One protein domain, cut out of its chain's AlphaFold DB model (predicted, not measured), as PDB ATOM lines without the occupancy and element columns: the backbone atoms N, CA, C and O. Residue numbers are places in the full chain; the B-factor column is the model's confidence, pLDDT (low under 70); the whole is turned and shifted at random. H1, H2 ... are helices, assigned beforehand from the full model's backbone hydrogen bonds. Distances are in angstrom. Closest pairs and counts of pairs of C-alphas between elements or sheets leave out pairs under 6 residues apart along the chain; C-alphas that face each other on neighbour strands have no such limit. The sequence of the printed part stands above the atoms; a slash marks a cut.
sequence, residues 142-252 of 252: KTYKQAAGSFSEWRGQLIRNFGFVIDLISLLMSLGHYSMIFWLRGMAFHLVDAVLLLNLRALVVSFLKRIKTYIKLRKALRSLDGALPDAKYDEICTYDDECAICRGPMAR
ATOM      1  N   LYS A 142      50.176 129.476 181.238       54.06
ATOM      2  CA  LYS A 142      51.545 129.379 181.785       54.06
ATOM      3  C   LYS A 142      51.605 128.448 182.990       54.06
ATOM      4  O   LYS A 142      52.365 127.478 182.977       54.06
ATOM      5  N   THR A 143      50.726 128.682 183.965       52.38
ATOM      6  CA  THR A 143      50.589 127.837 185.161       52.38
ATOM      7  C   THR A 143      50.277 126.386 184.774       52.38
ATOM      8  O   THR A 143      50.836 125.449 185.340       52.38
ATOM      9  N   TYR A 144      49.457 126.187 183.738       55.94
ATOM     10  CA  TYR A 144      49.109 124.876 183.203       55.94
ATOM     11  C   TYR A 144      50.244 124.209 182.430       55.94
ATOM     12  O   TYR A 144      50.435 123.019 182.615       55.94
ATOM     13  N   LYS A 145      51.021 124.905 181.587       55.91
ATOM     14  CA  LYS A 145      52.159 124.286 180.871       55.91
ATOM     15  C   LYS A 145      53.215 123.758 181.842       55.91
ATOM     16  O   LYS A 145      53.697 122.640 181.666       55.91
ATOM     17  N   GLN A 146      53.524 124.530 182.882       57.59
ATOM     18  CA  GLN A 146      54.466 124.122 183.922       57.59
ATOM     19  C   GLN A 146      53.891 122.983 184.783       57.59
ATOM     20  O   GLN A 146      54.577 121.992 185.042       57.59
ATOM     21  N   ALA A 147      52.601 123.056 185.133       55.81
ATOM     22  CA  ALA A 147      51.904 121.965 185.810       55.81
ATOM     23  C   ALA A 147      51.772 120.711 184.929       55.81
ATOM     24  O   ALA A 147      51.849 119.612 185.457       55.81
ATOM     25  N   ALA A 148      51.626 120.836 183.610       57.41
ATOM     26  CA  ALA A 148      51.466 119.731 182.667       57.41
ATOM     27  C   ALA A 148      52.779 118.970 182.438       57.41
ATOM     28  O   ALA A 148      52.741 117.748 182.304       57.41
ATOM     29  N   GLY A 149      53.929 119.658 182.449       61.75
ATOM     30  CA  GLY A 149      55.251 119.020 182.449       61.75
ATOM     31  C   GLY A 149      55.451 118.159 183.698       61.75
ATOM     32  O   GLY A 149      55.584 116.938 183.601       61.75
ATOM     33  N   SER A 150      55.303 118.778 184.873       62.53
ATOM     34  CA  SER A 150      55.380 118.092 186.172       62.53
ATOM     35  C   SER A 150      54.329 116.976 186.316       62.53
ATOM     36  O   SER A 150      54.610 115.892 186.829       62.53
ATOM     37  N   PHE A 151      53.117 117.185 185.795       65.75
ATOM     38  CA  PHE A 151      52.039 116.197 185.806       65.75
ATOM     39  C   PHE A 151      52.300 115.031 184.853       65.75
ATOM     40  O   PHE A 151      51.980 113.894 185.189       65.75
ATOM     41  N   SER A 152      52.894 115.272 183.683       65.88
ATOM     42  CA  SER A 152      53.277 114.223 182.732       65.88
ATOM     43  C   SER A 152      54.365 113.319 183.315       65.88
ATOM     44  O   SER A 152      54.253 112.088 183.268       65.88
ATOM     45  N   GLU A 153      55.372 113.910 183.958       71.44
ATOM     46  CA  GLU A 153      56.418 113.175 184.676       71.44
ATOM     47  C   GLU A 153      55.846 112.375 185.847       71.44
ATOM     48  O   GLU A 153      56.104 111.171 185.979       71.44
ATOM     49  N   TRP A 154      54.994 113.003 186.665       69.94
ATOM     50  CA  TRP A 154      54.315 112.343 187.776       69.94
ATOM     51  C   TRP A 154      53.402 111.213 187.298       69.94
ATOM     52  O   TRP A 154      53.391 110.126 187.876       69.94
ATOM     53  N   ARG A 155      52.698 111.408 186.184       72.75
ATOM     54  CA  ARG A 155      51.893 110.380 185.521       72.75
ATOM     55  C   ARG A 155      52.763 109.204 185.083       72.75
ATOM     56  O   ARG A 155      52.390 108.056 185.329       72.75
ATOM     57  N   GLY A 156      53.928 109.453 184.484       74.56
ATOM     58  CA  GLY A 156      54.894 108.407 184.135       74.56
ATOM     59  C   GLY A 156      55.385 107.631 185.363       74.56
ATOM     60  O   GLY A 156      55.407 106.395 185.362       74.56
ATOM     61  N   GLN A 157      55.703 108.347 186.444       75.38
ATOM     62  CA  GLN A 157      56.098 107.785 187.740       75.38
ATOM     63  C   GLN A 157      54.991 106.899 188.333       75.38
ATOM     64  O   GLN A 157      55.263 105.770 188.757       75.38
ATOM     65  N   LEU A 158      53.746 107.383 188.329       74.56
ATOM     66  CA  LEU A 158      52.569 106.675 188.820       74.56
ATOM     67  C   LEU A 158      52.296 105.416 188.011       74.56
ATOM     68  O   LEU A 158      52.252 104.336 188.586       74.56
ATOM     69  N   ILE A 159      52.151 105.518 186.688       77.75
ATOM     70  CA  ILE A 159      51.842 104.366 185.826       77.75
ATOM     71  C   ILE A 159      52.878 103.256 186.047       77.75
ATOM     72  O   ILE A 159      52.522 102.085 186.208       77.75
ATOM     73  N   ARG A 160      54.159 103.631 186.144       75.31
ATOM     74  CA  ARG A 160      55.258 102.707 186.431       75.31
ATOM     75  C   ARG A 160      55.159 102.078 187.826       75.31
ATOM     76  O   ARG A 160      55.390 100.877 187.960       75.31
ATOM     77  N   ASN A 161      54.855 102.858 188.863       78.50
ATOM     78  CA  ASN A 161      54.732 102.348 190.231       78.50
ATOM     79  C   ASN A 161      53.504 101.439 190.396       78.50
ATOM     80  O   ASN A 161      53.610 100.346 190.941       78.50
ATOM     81  N   PHE A 162      52.355 101.840 189.855       77.62
ATOM     82  CA  PHE A 162      51.124 101.056 189.904       77.62
ATOM     83  C   PHE A 162      51.230  99.749 189.118       77.62
ATOM     84  O   PHE A 162      50.749  98.726 189.596       77.62
ATOM     85  N   GLY A 163      51.913  99.741 187.969       79.25
ATOM     86  CA  GLY A 163      52.209  98.495 187.255       79.25
ATOM     87  C   GLY A 163      52.979  97.493 188.121       79.25
ATOM     88  O   GLY A 163      52.625  96.318 188.174       79.25
ATOM     89  N   PHE A 164      53.975  97.972 188.873       78.06
ATOM     90  CA  PHE A 164      54.729  97.140 189.810       78.06
ATOM     91  C   PHE A 164      53.874  96.647 190.987       78.06
ATOM     92  O   PHE A 164      53.941  95.472 191.348       78.06
ATOM     93  N   VAL A 165      53.054  97.526 191.569       79.56
ATOM     94  CA  VAL A 165      52.149  97.178 192.674       79.56
ATOM     95  C   VAL A 165      51.155  96.100 192.244       79.56
ATOM     96  O   VAL A 165      50.940  95.148 192.987       79.56
ATOM     97  N   ILE A 166      50.597  96.191 191.038       78.69
ATOM     98  CA  ILE A 166      49.651  95.190 190.530       78.69
ATOM     99  C   ILE A 166      50.335  93.850 190.271       78.69
ATOM    100  O   ILE A 166      49.791  92.811 190.638       78.69
ATOM    101  N   ASP A 167      51.548  93.856 189.714       78.19
ATOM    102  CA  ASP A 167      52.339  92.634 189.564       78.19
ATOM    103  C   ASP A 167      52.631  91.975 190.925       78.19
ATOM    104  O   ASP A 167      52.554  90.751 191.051       78.19
ATOM    105  N   LEU A 168      52.935  92.775 191.956       80.94
ATOM    106  CA  LEU A 168      53.156  92.295 193.323       80.94
ATOM    107  C   LEU A 168      51.874  91.724 193.936       80.94
ATOM    108  O   LEU A 168      51.908  90.629 194.496       80.94
ATOM    109  N   ILE A 169      50.752  92.436 193.812       79.25
ATOM    110  CA  ILE A 169      49.446  91.967 194.279       79.25
ATOM    111  C   ILE A 169      49.106  90.650 193.591       79.25
ATOM    112  O   ILE A 169      48.758  89.705 194.281       79.25
ATOM    113  N   SER A 170      49.287  90.538 192.271       78.88
ATOM    114  CA  SER A 170      49.030  89.313 191.504       78.88
ATOM    115  C   SER A 170      49.891  88.132 191.972       78.88
ATOM    116  O   SER A 170      49.399  87.007 192.090       78.88
ATOM    117  N   LEU A 171      51.165  88.376 192.305       77.44
ATOM    118  CA  LEU A 171      52.049  87.356 192.871       77.44
ATOM    119  C   LEU A 171      51.586  86.922 194.266       77.44
ATOM    120  O   LEU A 171      51.415  85.724 194.493       77.44
ATOM    121  N   LEU A 172      51.369  87.876 195.179       80.06
ATOM    122  CA  LEU A 172      50.827  87.614 196.517       80.06
ATOM    123  C   LEU A 172      49.505  86.863 196.422       80.06
ATOM    124  O   LEU A 172      49.247  85.960 197.216       80.06
ATOM    125  N   MET A 173      48.727  87.180 195.388       78.62
ATOM    126  CA  MET A 173      47.539  86.450 195.038       78.62
ATOM    127  C   MET A 173      47.893  84.985 194.738       78.62
ATOM    128  O   MET A 173      47.582  84.065 195.483       78.62
ATOM    129  N   SER A 174      48.641  84.711 193.679       75.19
ATOM    130  CA  SER A 174      48.981  83.323 193.339       75.19
ATOM    131  C   SER A 174      49.538  82.520 194.536       75.19
ATOM    132  O   SER A 174      49.062  81.420 194.813       75.19
ATOM    133  N   LEU A 175      50.427  83.126 195.331       77.06
ATOM    134  CA  LEU A 175      50.978  82.567 196.565       77.06
ATOM    135  C   LEU A 175      49.907  82.246 197.616       77.06
ATOM    136  O   LEU A 175      49.913  81.143 198.163       77.06
ATOM    137  N   GLY A 176      48.998  83.178 197.901       78.00
ATOM    138  CA  GLY A 176      47.932  82.995 198.886       78.00
ATOM    139  C   GLY A 176      46.972  81.876 198.497       78.00
ATOM    140  O   GLY A 176      46.657  81.024 199.329       78.00
ATOM    141  N   HIS A 177      46.583  81.803 197.220       76.50
ATOM    142  CA  HIS A 177      45.755  80.705 196.717       76.50
ATOM    143  C   HIS A 177      46.445  79.352 196.900       76.50
ATOM    144  O   HIS A 177      45.841  78.426 197.442       76.50
ATOM    145  N   TYR A 178      47.709  79.235 196.488       73.69
ATOM    146  CA  TYR A 178      48.453  77.984 196.617       73.69
ATOM    147  C   TYR A 178      48.687  77.585 198.074       73.69
ATOM    148  O   TYR A 178      48.500  76.420 198.413       73.69
ATOM    149  N   SER A 179      49.017  78.543 198.941       74.31
ATOM    150  CA  SER A 179      49.231  78.296 200.373       74.31
ATOM    151  C   SER A 179      47.949  77.824 201.062       74.31
ATOM    152  O   SER A 179      47.982  76.893 201.860       74.31
ATOM    153  N   MET A 180      46.801  78.412 200.712       75.56
ATOM    154  CA  MET A 180      45.496  78.013 201.245       75.56
ATOM    155  C   MET A 180      45.084  76.611 200.767       75.56
ATOM    156  O   MET A 180      44.577  75.814 201.553       75.56
ATOM    157  N   ILE A 181      45.332  76.279 199.495       73.19
ATOM    158  CA  ILE A 181      45.084  74.931 198.955       73.19
ATOM    159  C   ILE A 181      45.983  73.900 199.643       73.19
ATOM    160  O   ILE A 181      45.507  72.829 200.017       73.19
ATOM    161  N   PHE A 182      47.263  74.231 199.831       72.19
ATOM    162  CA  PHE A 182      48.226  73.393 200.539       72.19
ATOM    163  C   PHE A 182      47.780  73.136 201.985       72.19
ATOM    164  O   PHE A 182      47.739  71.992 202.431       72.19
ATOM    165  N   TRP A 183      47.330  74.182 202.684       72.62
ATOM    166  CA  TRP A 183      46.799  74.067 204.043       72.62
ATOM    167  C   TRP A 183      45.567  73.153 204.131       72.62
ATOM    168  O   TRP A 183      45.438  72.376 205.073       72.62
ATOM    169  N   LEU A 184      44.662  73.214 203.145       69.50
ATOM    170  CA  LEU A 184      43.453  72.380 203.105       69.50
ATOM    171  C   LEU A 184      43.733  70.902 202.795       69.50
ATOM    172  O   LEU A 184      42.933  70.050 203.173       69.50
ATOM    173  N   ARG A 185      44.829  70.590 202.093       64.94
ATOM    174  CA  ARG A 185      45.145  69.229 201.628       64.94
ATOM    175  C   ARG A 185      45.884  68.381 202.674       64.94
ATOM    176  O   ARG A 185      45.864  67.159 202.572       64.94
ATOM    177  N   GLY A 186      46.461  69.010 203.703       63.78
ATOM    178  CA  GLY A 186      47.274  68.337 204.722       63.78
ATOM    179  C   GLY A 186      48.658  67.928 204.195       63.78
ATOM    180  O   GLY A 186      48.870  67.839 202.992       63.78
ATOM    181  N   MET A 187      49.615  67.685 205.100       56.75
ATOM    182  CA  MET A 187      51.052  67.438 204.830       56.75
ATOM    183  C   MET A 187      51.367  66.114 204.085       56.75
ATOM    184  O   MET A 187      52.463  65.570 204.218       56.75
ATOM    185  N   ALA A 188      50.419  65.540 203.344       59.00
ATOM    186  CA  ALA A 188      50.645  64.322 202.575       59.00
ATOM    187  C   ALA A 188      51.290  64.684 201.229       59.00
ATOM    188  O   ALA A 188      50.596  65.051 200.285       59.00
ATOM    189  N   PHE A 189      52.623  64.586 201.160       58.47
ATOM    190  CA  PHE A 189      53.408  64.849 199.951       58.47
ATOM    191  C   PHE A 189      52.999  63.911 198.805       58.47
ATOM    192  O   PHE A 189      53.427  62.759 198.737       58.47
ATOM    193  N   HIS A 190      52.203  64.426 197.869       68.44
ATOM    194  CA  HIS A 190      51.870  63.753 196.612       68.44
ATOM    195  C   HIS A 190      52.544  64.465 195.426       68.44
ATOM    196  O   HIS A 190      52.954  65.618 195.522       68.44
ATOM    197  N   LEU A 191      52.613  63.811 194.256       70.88
ATOM    198  CA  LEU A 191      53.145  64.381 192.998       70.88
ATOM    199  C   LEU A 191      52.590  65.783 192.664       70.88
ATOM    200  O   LEU A 191      53.257  66.586 192.013       70.88
ATOM    201  N   VAL A 192      51.379  66.090 193.132       68.94
ATOM    202  CA  VAL A 192      50.727  67.394 192.977       68.94
ATOM    203  C   VAL A 192      51.518  68.521 193.653       68.94
ATOM    204  O   VAL A 192      51.628  69.600 193.075       68.94
ATOM    205  N   ASP A 193      52.127  68.275 194.814       70.81
ATOM    206  CA  ASP A 193      52.882  69.291 195.559       70.81
ATOM    207  C   ASP A 193      54.201  69.632 194.862       70.81
ATOM    208  O   ASP A 193      54.601  70.794 194.816       70.81
ATOM    209  N   ALA A 194      54.841  68.648 194.220       76.38
ATOM    210  CA  ALA A 194      56.025  68.883 193.395       76.38
ATOM    211  C   ALA A 194      55.708  69.795 192.195       76.38
ATOM    212  O   ALA A 194      56.447  70.741 191.908       76.38
ATOM    213  N   VAL A 195      54.573  69.564 191.525       76.38
ATOM    214  CA  VAL A 195      54.095  70.425 190.430       76.38
ATOM    215  C   VAL A 195      53.734  71.824 190.946       76.38
ATOM    216  O   VAL A 195      54.040  72.823 190.289       76.38
ATOM    217  N   LEU A 196      53.125  71.920 192.130       72.12
ATOM    218  CA  LEU A 196      52.785  73.190 192.774       72.12
ATOM    219  C   LEU A 196      54.042  74.018 193.079       72.12
ATOM    220  O   LEU A 196      54.106  75.196 192.729       72.12
ATOM    221  N   LEU A 197      55.066  73.388 193.661       75.25
ATOM    222  CA  LEU A 197      56.352  74.014 193.975       75.25
ATOM    223  C   LEU A 197      57.091  74.469 192.711       75.25
ATOM    224  O   LEU A 197      57.672  75.557 192.696       75.25
ATOM    225  N   LEU A 198      57.037  73.688 191.629       79.62
ATOM    226  CA  LEU A 198      57.604  74.078 190.335       79.62
ATOM    227  C   LEU A 198      56.894  75.302 189.742       79.62
ATOM    228  O   LEU A 198      57.566  76.234 189.292       79.62
ATOM    229  N   ASN A 199      55.559  75.340 189.790       77.56
ATOM    230  CA  ASN A 199      54.781  76.504 189.355       77.56
ATOM    231  C   ASN A 199      55.087  77.740 190.208       77.56
ATOM    232  O   ASN A 199      55.297  78.827 189.666       77.56
ATOM    233  N   LEU A 200      55.191  77.575 191.528       76.31
ATOM    234  CA  LEU A 200      55.540  78.661 192.435       76.31
ATOM    235  C   LEU A 200      56.937  79.211 192.148       76.31
ATOM    236  O   LEU A 200      57.124  80.421 192.031       76.31
ATOM    237  N   ARG A 201      57.916  78.321 191.952       82.00
ATOM    238  CA  ARG A 201      59.273  78.700 191.554       82.00
ATOM    239  C   ARG A 201      59.259  79.483 190.243       82.00
ATOM    240  O   ARG A 201      59.919  80.516 190.155       82.00
ATOM    241  N   ALA A 202      58.532  79.013 189.232       81.69
ATOM    242  CA  ALA A 202      58.442  79.692 187.942       81.69
ATOM    243  C   ALA A 202      57.860  81.109 188.087       81.69
ATOM    244  O   ALA A 202      58.422  82.064 187.539       81.69
ATOM    245  N   LEU A 203      56.800  81.261 188.887       76.81
ATOM    246  CA  LEU A 203      56.188  82.554 189.198       76.81
ATOM    247  C   LEU A 203      57.178  83.494 189.894       76.81
ATOM    248  O   LEU A 203      57.416  84.598 189.401       76.81
ATOM    249  N   VAL A 204      57.835  83.037 190.962       80.44
ATOM    250  CA  VAL A 204      58.831  83.826 191.705       80.44
ATOM    251  C   VAL A 204      59.998  84.238 190.806       80.44
ATOM    252  O   VAL A 204      60.393  85.402 190.803       80.44
ATOM    253  N   VAL A 205      60.528  83.332 189.979       86.00
ATOM    254  CA  VAL A 205      61.621  83.647 189.044       86.00
ATOM    255  C   VAL A 205      61.192  84.703 188.023       86.00
ATOM    256  O   VAL A 205      61.956  85.628 187.739       86.00
ATOM    257  N   SER A 206      59.977  84.596 187.478       80.62
ATOM    258  CA  SER A 206      59.444  85.586 186.537       80.62
ATOM    259  C   SER A 206      59.303  86.973 187.181       80.62
ATOM    260  O   SER A 206      59.659  87.984 186.572       80.62
ATOM    261  N   PHE A 207      58.894  87.016 188.449       78.75
ATOM    262  CA  PHE A 207      58.724  88.243 189.216       78.75
ATOM    263  C   PHE A 207      60.060  88.884 189.601       78.75
ATOM    264  O   PHE A 207      60.265  90.076 189.381       78.75
ATOM    265  N   LEU A 208      61.032  88.091 190.062       82.88
ATOM    266  CA  LEU A 208      62.388  88.573 190.331       82.88
ATOM    267  C   LEU A 208      63.056  89.135 189.067       82.88
ATOM    268  O   LEU A 208      63.777  90.131 189.146       82.88
ATOM    269  N   LYS A 209      62.808  88.539 187.892       85.00
ATOM    270  CA  LYS A 209      63.256  89.109 186.609       85.00
ATOM    271  C   LYS A 209      62.635  90.488 186.369       85.00
ATOM    272  O   LYS A 209      63.374  91.415 186.046       85.00
ATOM    273  N   ARG A 210      61.324  90.650 186.584       80.56
ATOM    274  CA  ARG A 210      60.641  91.953 186.466       80.56
ATOM    275  C   ARG A 210      61.197  92.994 187.442       80.56
ATOM    276  O   ARG A 210      61.497  94.104 187.009       80.56
ATOM    277  N   ILE A 211      61.443  92.627 188.705       80.56
ATOM    278  CA  ILE A 211      62.098  93.504 189.694       80.56
ATOM    279  C   ILE A 211      63.476  93.955 189.197       80.56
ATOM    280  O   ILE A 211      63.788  95.145 189.221       80.56
ATOM    281  N   LYS A 212      64.312  93.023 188.720       85.56
ATOM    282  CA  LYS A 212      65.653  93.354 188.209       85.56
ATOM    283  C   LYS A 212      65.583  94.332 187.035       85.56
ATOM    284  O   LYS A 212      66.353  95.289 187.010       85.56
ATOM    285  N   THR A 213      64.663  94.122 186.094       84.31
ATOM    286  CA  THR A 213      64.435  95.044 184.972       84.31
ATOM    287  C   THR A 213      63.990  96.421 185.461       84.31
ATOM    288  O   THR A 213      64.534  97.427 185.014       84.31
ATOM    289  N   TYR A 214      63.079  96.482 186.435       80.88
ATOM    290  CA  TYR A 214      62.618  97.738 187.029       80.88
ATOM    291  C   TYR A 214      63.753  98.518 187.711       80.88
ATOM    292  O   TYR A 214      63.910  99.719 187.495       80.88
ATOM    293  N   ILE A 215      64.591  97.838 188.500       83.62
ATOM    294  CA  ILE A 215      65.750  98.457 189.157       83.62
ATOM    295  C   ILE A 215      66.740  98.987 188.115       83.62
ATOM    296  O   ILE A 215      67.243 100.098 188.275       83.62
ATOM    297  N   LYS A 216      67.012  98.222 187.046       87.31
ATOM    298  CA  LYS A 216      67.876  98.663 185.938       87.31
ATOM    299  C   LYS A 216      67.326  99.920 185.270       87.31
ATOM    300  O   LYS A 216      68.071 100.880 185.116       87.31
ATOM    301  N   LEU A 217      66.029  99.944 184.966       82.56
ATOM    302  CA  LEU A 217      65.362 101.117 184.403       82.56
ATOM    303  C   LEU A 217      65.503 102.334 185.329       82.56
ATOM    304  O   LEU A 217      65.928 103.396 184.893       82.56
ATOM    305  N   ARG A 218      65.242 102.177 186.632       82.69
ATOM    306  CA  ARG A 218      65.366 103.276 187.606       82.69
ATOM    307  C   ARG A 218      66.807 103.759 187.798       82.69
ATOM    308  O   ARG A 218      67.015 104.898 188.202       82.69
ATOM    309  N   LYS A 219      67.804 102.896 187.589       86.25
ATOM    310  CA  LYS A 219      69.217 103.303 187.564       86.25
ATOM    311  C   LYS A 219      69.542 104.088 186.293       86.25
ATOM    312  O   LYS A 219      70.196 105.111 186.401       86.25
ATOM    313  N   ALA A 220      69.049 103.642 185.136       86.38
ATOM    314  CA  ALA A 220      69.243 104.336 183.866       86.38
ATOM    315  C   ALA A 220      68.618 105.740 183.879       86.38
ATOM    316  O   ALA A 220      69.301 106.689 183.529       86.38
ATOM    317  N   LEU A 221      67.381 105.882 184.375       82.69
ATOM    318  CA  LEU A 221      66.740 107.196 184.529       82.69
ATOM    319  C   LEU A 221      67.524 108.119 185.462       82.69
ATOM    320  O   LEU A 221      67.871 109.214 185.063       82.69
ATOM    321  N   ARG A 222      67.919 107.645 186.651       81.75
ATOM    322  CA  ARG A 222      68.731 108.464 187.569       81.75
ATOM    323  C   ARG A 222      70.082 108.876 186.980       81.75
ATOM    324  O   ARG A 222      70.589 109.937 187.310       81.75
ATOM    325  N   SER A 223      70.682 108.020 186.154       87.75
ATOM    326  CA  SER A 223      71.918 108.355 185.443       87.75
ATOM    327  C   SER A 223      71.684 109.385 184.342       87.75
ATOM    328  O   SER A 223      72.587 110.168 184.074       87.75
ATOM    329  N   LEU A 224      70.517 109.355 183.696       83.50
ATOM    330  CA  LEU A 224      70.131 110.314 182.670       83.50
ATOM    331  C   LEU A 224      69.880 111.688 183.296       83.50
ATOM    332  O   LEU A 224      70.504 112.643 182.856       83.50
ATOM    333  N   ASP A 225      69.096 111.752 184.377       79.94
ATOM    334  CA  ASP A 225      68.805 112.995 185.112       79.94
ATOM    335  C   ASP A 225      70.092 113.667 185.631       79.94
ATOM    336  O   ASP A 225      70.196 114.887 185.699       79.94
ATOM    337  N   GLY A 226      71.104 112.869 186.000       79.00
ATOM    338  CA  GLY A 226      72.406 113.384 186.431       79.00
ATOM    339  C   GLY A 226      73.331 113.822 185.289       79.00
ATOM    340  O   GLY A 226      74.229 114.625 185.524       79.00
ATOM    341  N   ALA A 227      73.151 113.286 184.079       81.94
ATOM    342  CA  ALA A 227      73.973 113.607 182.909       81.94
ATOM    343  C   ALA A 227      73.378 114.738 182.055       81.94
ATOM    344  O   ALA A 227      74.129 115.488 181.437       81.94
ATOM    345  N   LEU A 228      72.049 114.851 182.023       77.56
ATOM    346  CA  LEU A 228      71.291 115.909 181.363       77.56
ATOM    347  C   LEU A 228      70.327 116.531 182.382       77.56
ATOM    348  O   LEU A 228      69.158 116.147 182.418       77.56
ATOM    349  N   PRO A 229      70.812 117.438 183.246       74.06
ATOM    350  CA  PRO A 229      69.932 118.178 184.139       74.06
ATOM    351  C   PRO A 229      68.997 119.077 183.324       74.06
ATOM    352  O   PRO A 229      69.421 119.681 182.336       74.06
ATOM    353  N   ASP A 230      67.734 119.172 183.742       70.44
ATOM    354  CA  ASP A 230      66.782 120.097 183.128       70.44
ATOM    355  C   ASP A 230      67.273 121.544 183.272       70.44
ATOM    356  O   ASP A 230      67.755 121.945 184.338       70.44
ATOM    357  N   ALA A 231      67.143 122.322 182.193       68.25
ATOM    358  CA  ALA A 231      67.526 123.729 182.172       68.25
ATOM    359  C   ALA A 231      66.715 124.505 183.214       68.25
ATOM    360  O   ALA A 231      65.487 124.381 183.299       68.25
ATOM    361  N   LYS A 232      67.400 125.306 184.030       71.94
ATOM    362  CA  LYS A 232      66.714 126.111 185.039       71.94
ATOM    363  C   LYS A 232      66.042 127.328 184.401       71.94
ATOM    364  O   LYS A 232      66.425 127.796 183.333       71.94
ATOM    365  N   TYR A 233      65.037 127.866 185.089       68.75
ATOM    366  CA  TYR A 233      64.270 129.023 184.617       68.75
ATOM    367  C   TYR A 233      65.153 130.249 184.314       68.75
ATOM    368  O   TYR A 233      64.928 130.943 183.330       68.75
ATOM    369  N   ASP A 234      66.189 130.488 185.119       68.50
ATOM    370  CA  ASP A 234      67.178 131.552 184.919       68.50
ATOM    371  C   ASP A 234      68.027 131.347 183.656       68.50
ATOM    372  O   ASP A 234      68.257 132.305 182.920       68.50
ATOM    373  N   GLU A 235      68.433 130.113 183.355       70.75
ATOM    374  CA  GLU A 235      69.148 129.774 182.117       70.75
ATOM    375  C   GLU A 235      68.245 129.975 180.888       70.75
ATOM    376  O   GLU A 235      68.643 130.653 179.943       70.75
ATOM    377  N   ILE A 236      66.991 129.510 180.942       70.81
ATOM    378  CA  ILE A 236      66.013 129.666 179.848       70.81
ATOM    379  C   ILE A 236      65.720 131.151 179.574       70.81
ATOM    380  O   ILE A 236      65.640 131.573 178.419       70.81
ATOM    381  N   CYS A 237      65.595 131.974 180.622       67.88
ATOM    382  CA  CYS A 237      65.417 133.420 180.473       67.88
ATOM    383  C   CYS A 237      66.671 134.139 179.958       67.88
ATOM    384  O   CYS A 237      66.543 135.192 179.338       67.88
ATOM    385  N   THR A 238      67.864 133.600 180.219       73.38
ATOM    386  CA  THR A 238      69.133 134.202 179.786       73.38
ATOM    387  C   THR A 238      69.396 133.964 178.299       73.38
ATOM    388  O   THR A 238      69.925 134.851 177.629       73.38
ATOM    389  N   TYR A 239      69.016 132.795 177.779       69.62
ATOM    390  CA  TYR A 239      69.284 132.405 176.391       69.62
ATOM    391  C   TYR A 239      68.095 132.618 175.428       69.62
ATOM    392  O   TYR A 239      68.294 132.524 174.220       69.62
ATOM    393  N   ASP A 240      66.904 132.982 175.939       69.38
ATOM    394  CA  ASP A 240      65.645 133.172 175.178       69.38
ATOM    395  C   ASP A 240      65.353 131.981 174.248       69.38
ATOM    396  O   ASP A 240      65.000 132.130 173.078       69.38
ATOM    397  N   ASP A 241      65.555 130.773 174.783       68.88
ATOM    398  CA  ASP A 241      65.469 129.542 174.010       68.88
ATOM    399  C   ASP A 241      64.046 129.321 173.481       68.88
ATOM    400  O   ASP A 241      63.050 129.314 174.217       68.88
ATOM    401  N   GLU A 242      63.944 129.071 172.177       74.62
ATOM    402  CA  GLU A 242      62.712 128.591 171.572       74.62
ATOM    403  C   GLU A 242      62.634 127.066 171.623       74.62
ATOM    404  O   GLU A 242      63.623 126.340 171.500       74.62
ATOM    405  N   CYS A 243      61.418 126.544 171.761       74.50
ATOM    406  CA  CYS A 243      61.189 125.110 171.734       74.50
ATOM    407  C   CYS A 243      61.665 124.509 170.405       74.50
ATOM    408  O   CYS A 243      61.094 124.792 169.357       74.50
ATOM    409  N   ALA A 244      62.641 123.602 170.438       76.88
ATOM    410  CA  ALA A 244      63.179 122.975 169.228       76.88
ATOM    411  C   ALA A 244      62.128 122.202 168.399       76.88
ATOM    412  O   ALA A 244      62.317 121.993 167.202       76.88
ATOM    413  N   ILE A 245      61.017 121.784 169.021       75.19
ATOM    414  CA  ILE A 245      59.941 121.027 168.365       75.19
ATOM    415  C   ILE A 245      58.943 121.959 167.671       75.19
ATOM    416  O   ILE A 245      58.585 121.719 166.522       75.19
ATOM    417  N   CYS A 246      58.469 123.003 168.360       80.38
ATOM    418  CA  CYS A 246      57.407 123.875 167.843       80.38
ATOM    419  C   CYS A 246      57.850 125.302 167.503       80.38
ATOM    420  O   CYS A 246      57.014 126.073 167.043       80.38
ATOM    421  N   ARG A 247      59.129 125.648 167.715       76.44
ATOM    422  CA  ARG A 247      59.710 126.997 167.554       76.44
ATOM    423  C   ARG A 247      58.833 128.092 168.158       76.44
ATOM    424  O   ARG A 247      58.513 129.090 167.532       76.44
ATOM    425  N   GLY A 248      58.313 127.799 169.343       74.50
ATOM    426  CA  GLY A 248      57.555 128.748 170.141       74.50
ATOM    427  C   GLY A 248      58.348 129.101 171.392       74.50
ATOM    428  O   GLY A 248      59.168 128.283 171.825       74.50
ATOM    429  N   PRO A 249      58.079 130.260 172.010       66.00
ATOM    430  CA  PRO A 249      58.773 130.667 173.223       66.00
ATOM    431  C   PRO A 249      58.560 129.619 174.320       66.00
ATOM    432  O   PRO A 249      57.425 129.182 174.573       66.00
ATOM    433  N   MET A 250      59.650 129.193 174.966       63.34
ATOM    434  CA  MET A 250      59.547 128.402 176.190       63.34
ATOM    435  C   MET A 250      58.873 129.254 177.276       63.34
ATOM    436  O   MET A 250      58.980 130.480 177.275       63.34
ATOM    437  N   ALA A 251      58.051 128.633 178.127       57.06
ATOM    438  CA  ALA A 251      57.185 129.369 179.047       57.06
ATOM    439  C   ALA A 251      58.015 130.271 179.985       57.06
ATOM    440  O   ALA A 251      58.688 129.767 180.877       57.06
ATOM    441  N   ARG A 252      57.949 131.591 179.760       48.00
ATOM    442  CA  ARG A 252      58.375 132.628 180.713       48.00
ATOM    443  C   ARG A 252      57.475 132.643 181.931       48.00
ATOM    444  O   ARG A 252      56.265 132.389 181.767       48.00
TER     445      ARG A 252
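This is residues 142 to 252 of the 252 residues of an uncharacterized protein of Aegilops tauschii subsp. strangulata (UniProt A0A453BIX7). A long helical hairpin: H1 runs one way, a tight turn follows at one end, and H2 folds back beside it. At the other end the two helices spread apart, and there the short helix H3 and the tail, residues 240 to 252, make a small loose head beyond the end of H2. The printed part has 111 residues with three named helices, H1, H2 and H3 in that order, and no named strand; the class is all helix. It is an extended rod with a radius of gyration of the C-alphas of 23.9 A, spanning 76 by 26 by 20 A.

H1, residues 142 to 185, has a kink of 25 degrees near residue 150. H2, residues 191 to 227, touches H1, and the closest C-alphas are those of Leu 175 and Leu 200, 7.3 A apart. H1 touches H2 with residues 167 to 182 alone, and H2 touches H1 with residues 193 to 207 alone. The two form a helical hairpin, running opposite ways at a shallow tilt of 17 degrees. H3, residues 233 to 239, is apart from H1 and from H2. In H1, H2 and H3 every O i to N i+4 pair is within hydrogen-bond range.

H1 begins at C-alpha 142, (51.545, 129.379, 181.785), and is 63.7 A long from first to last C-alpha. H2 begins at C-alpha 191, (53.145, 64.381, 192.998), and is 54.4 A long. H3 has seven residues and ends at C-alpha 239, (69.284, 132.405, 176.391).

The C-alphas farthest apart, those of Ala 188 and Thr 238, are 75.8 A apart, while those of Lys 142 and Arg 252 are 7.6 A apart. Residues 147 to 159, 186 to 191 and 215 to 232 stand free. The links H1 to H2 and H2 to H3 are tight, and the printed part has no cut. The mean pLDDT of the printed part is 73.7, with 31 residues under 70, among them 142 to 152, 184 to 190 and 249 to 252.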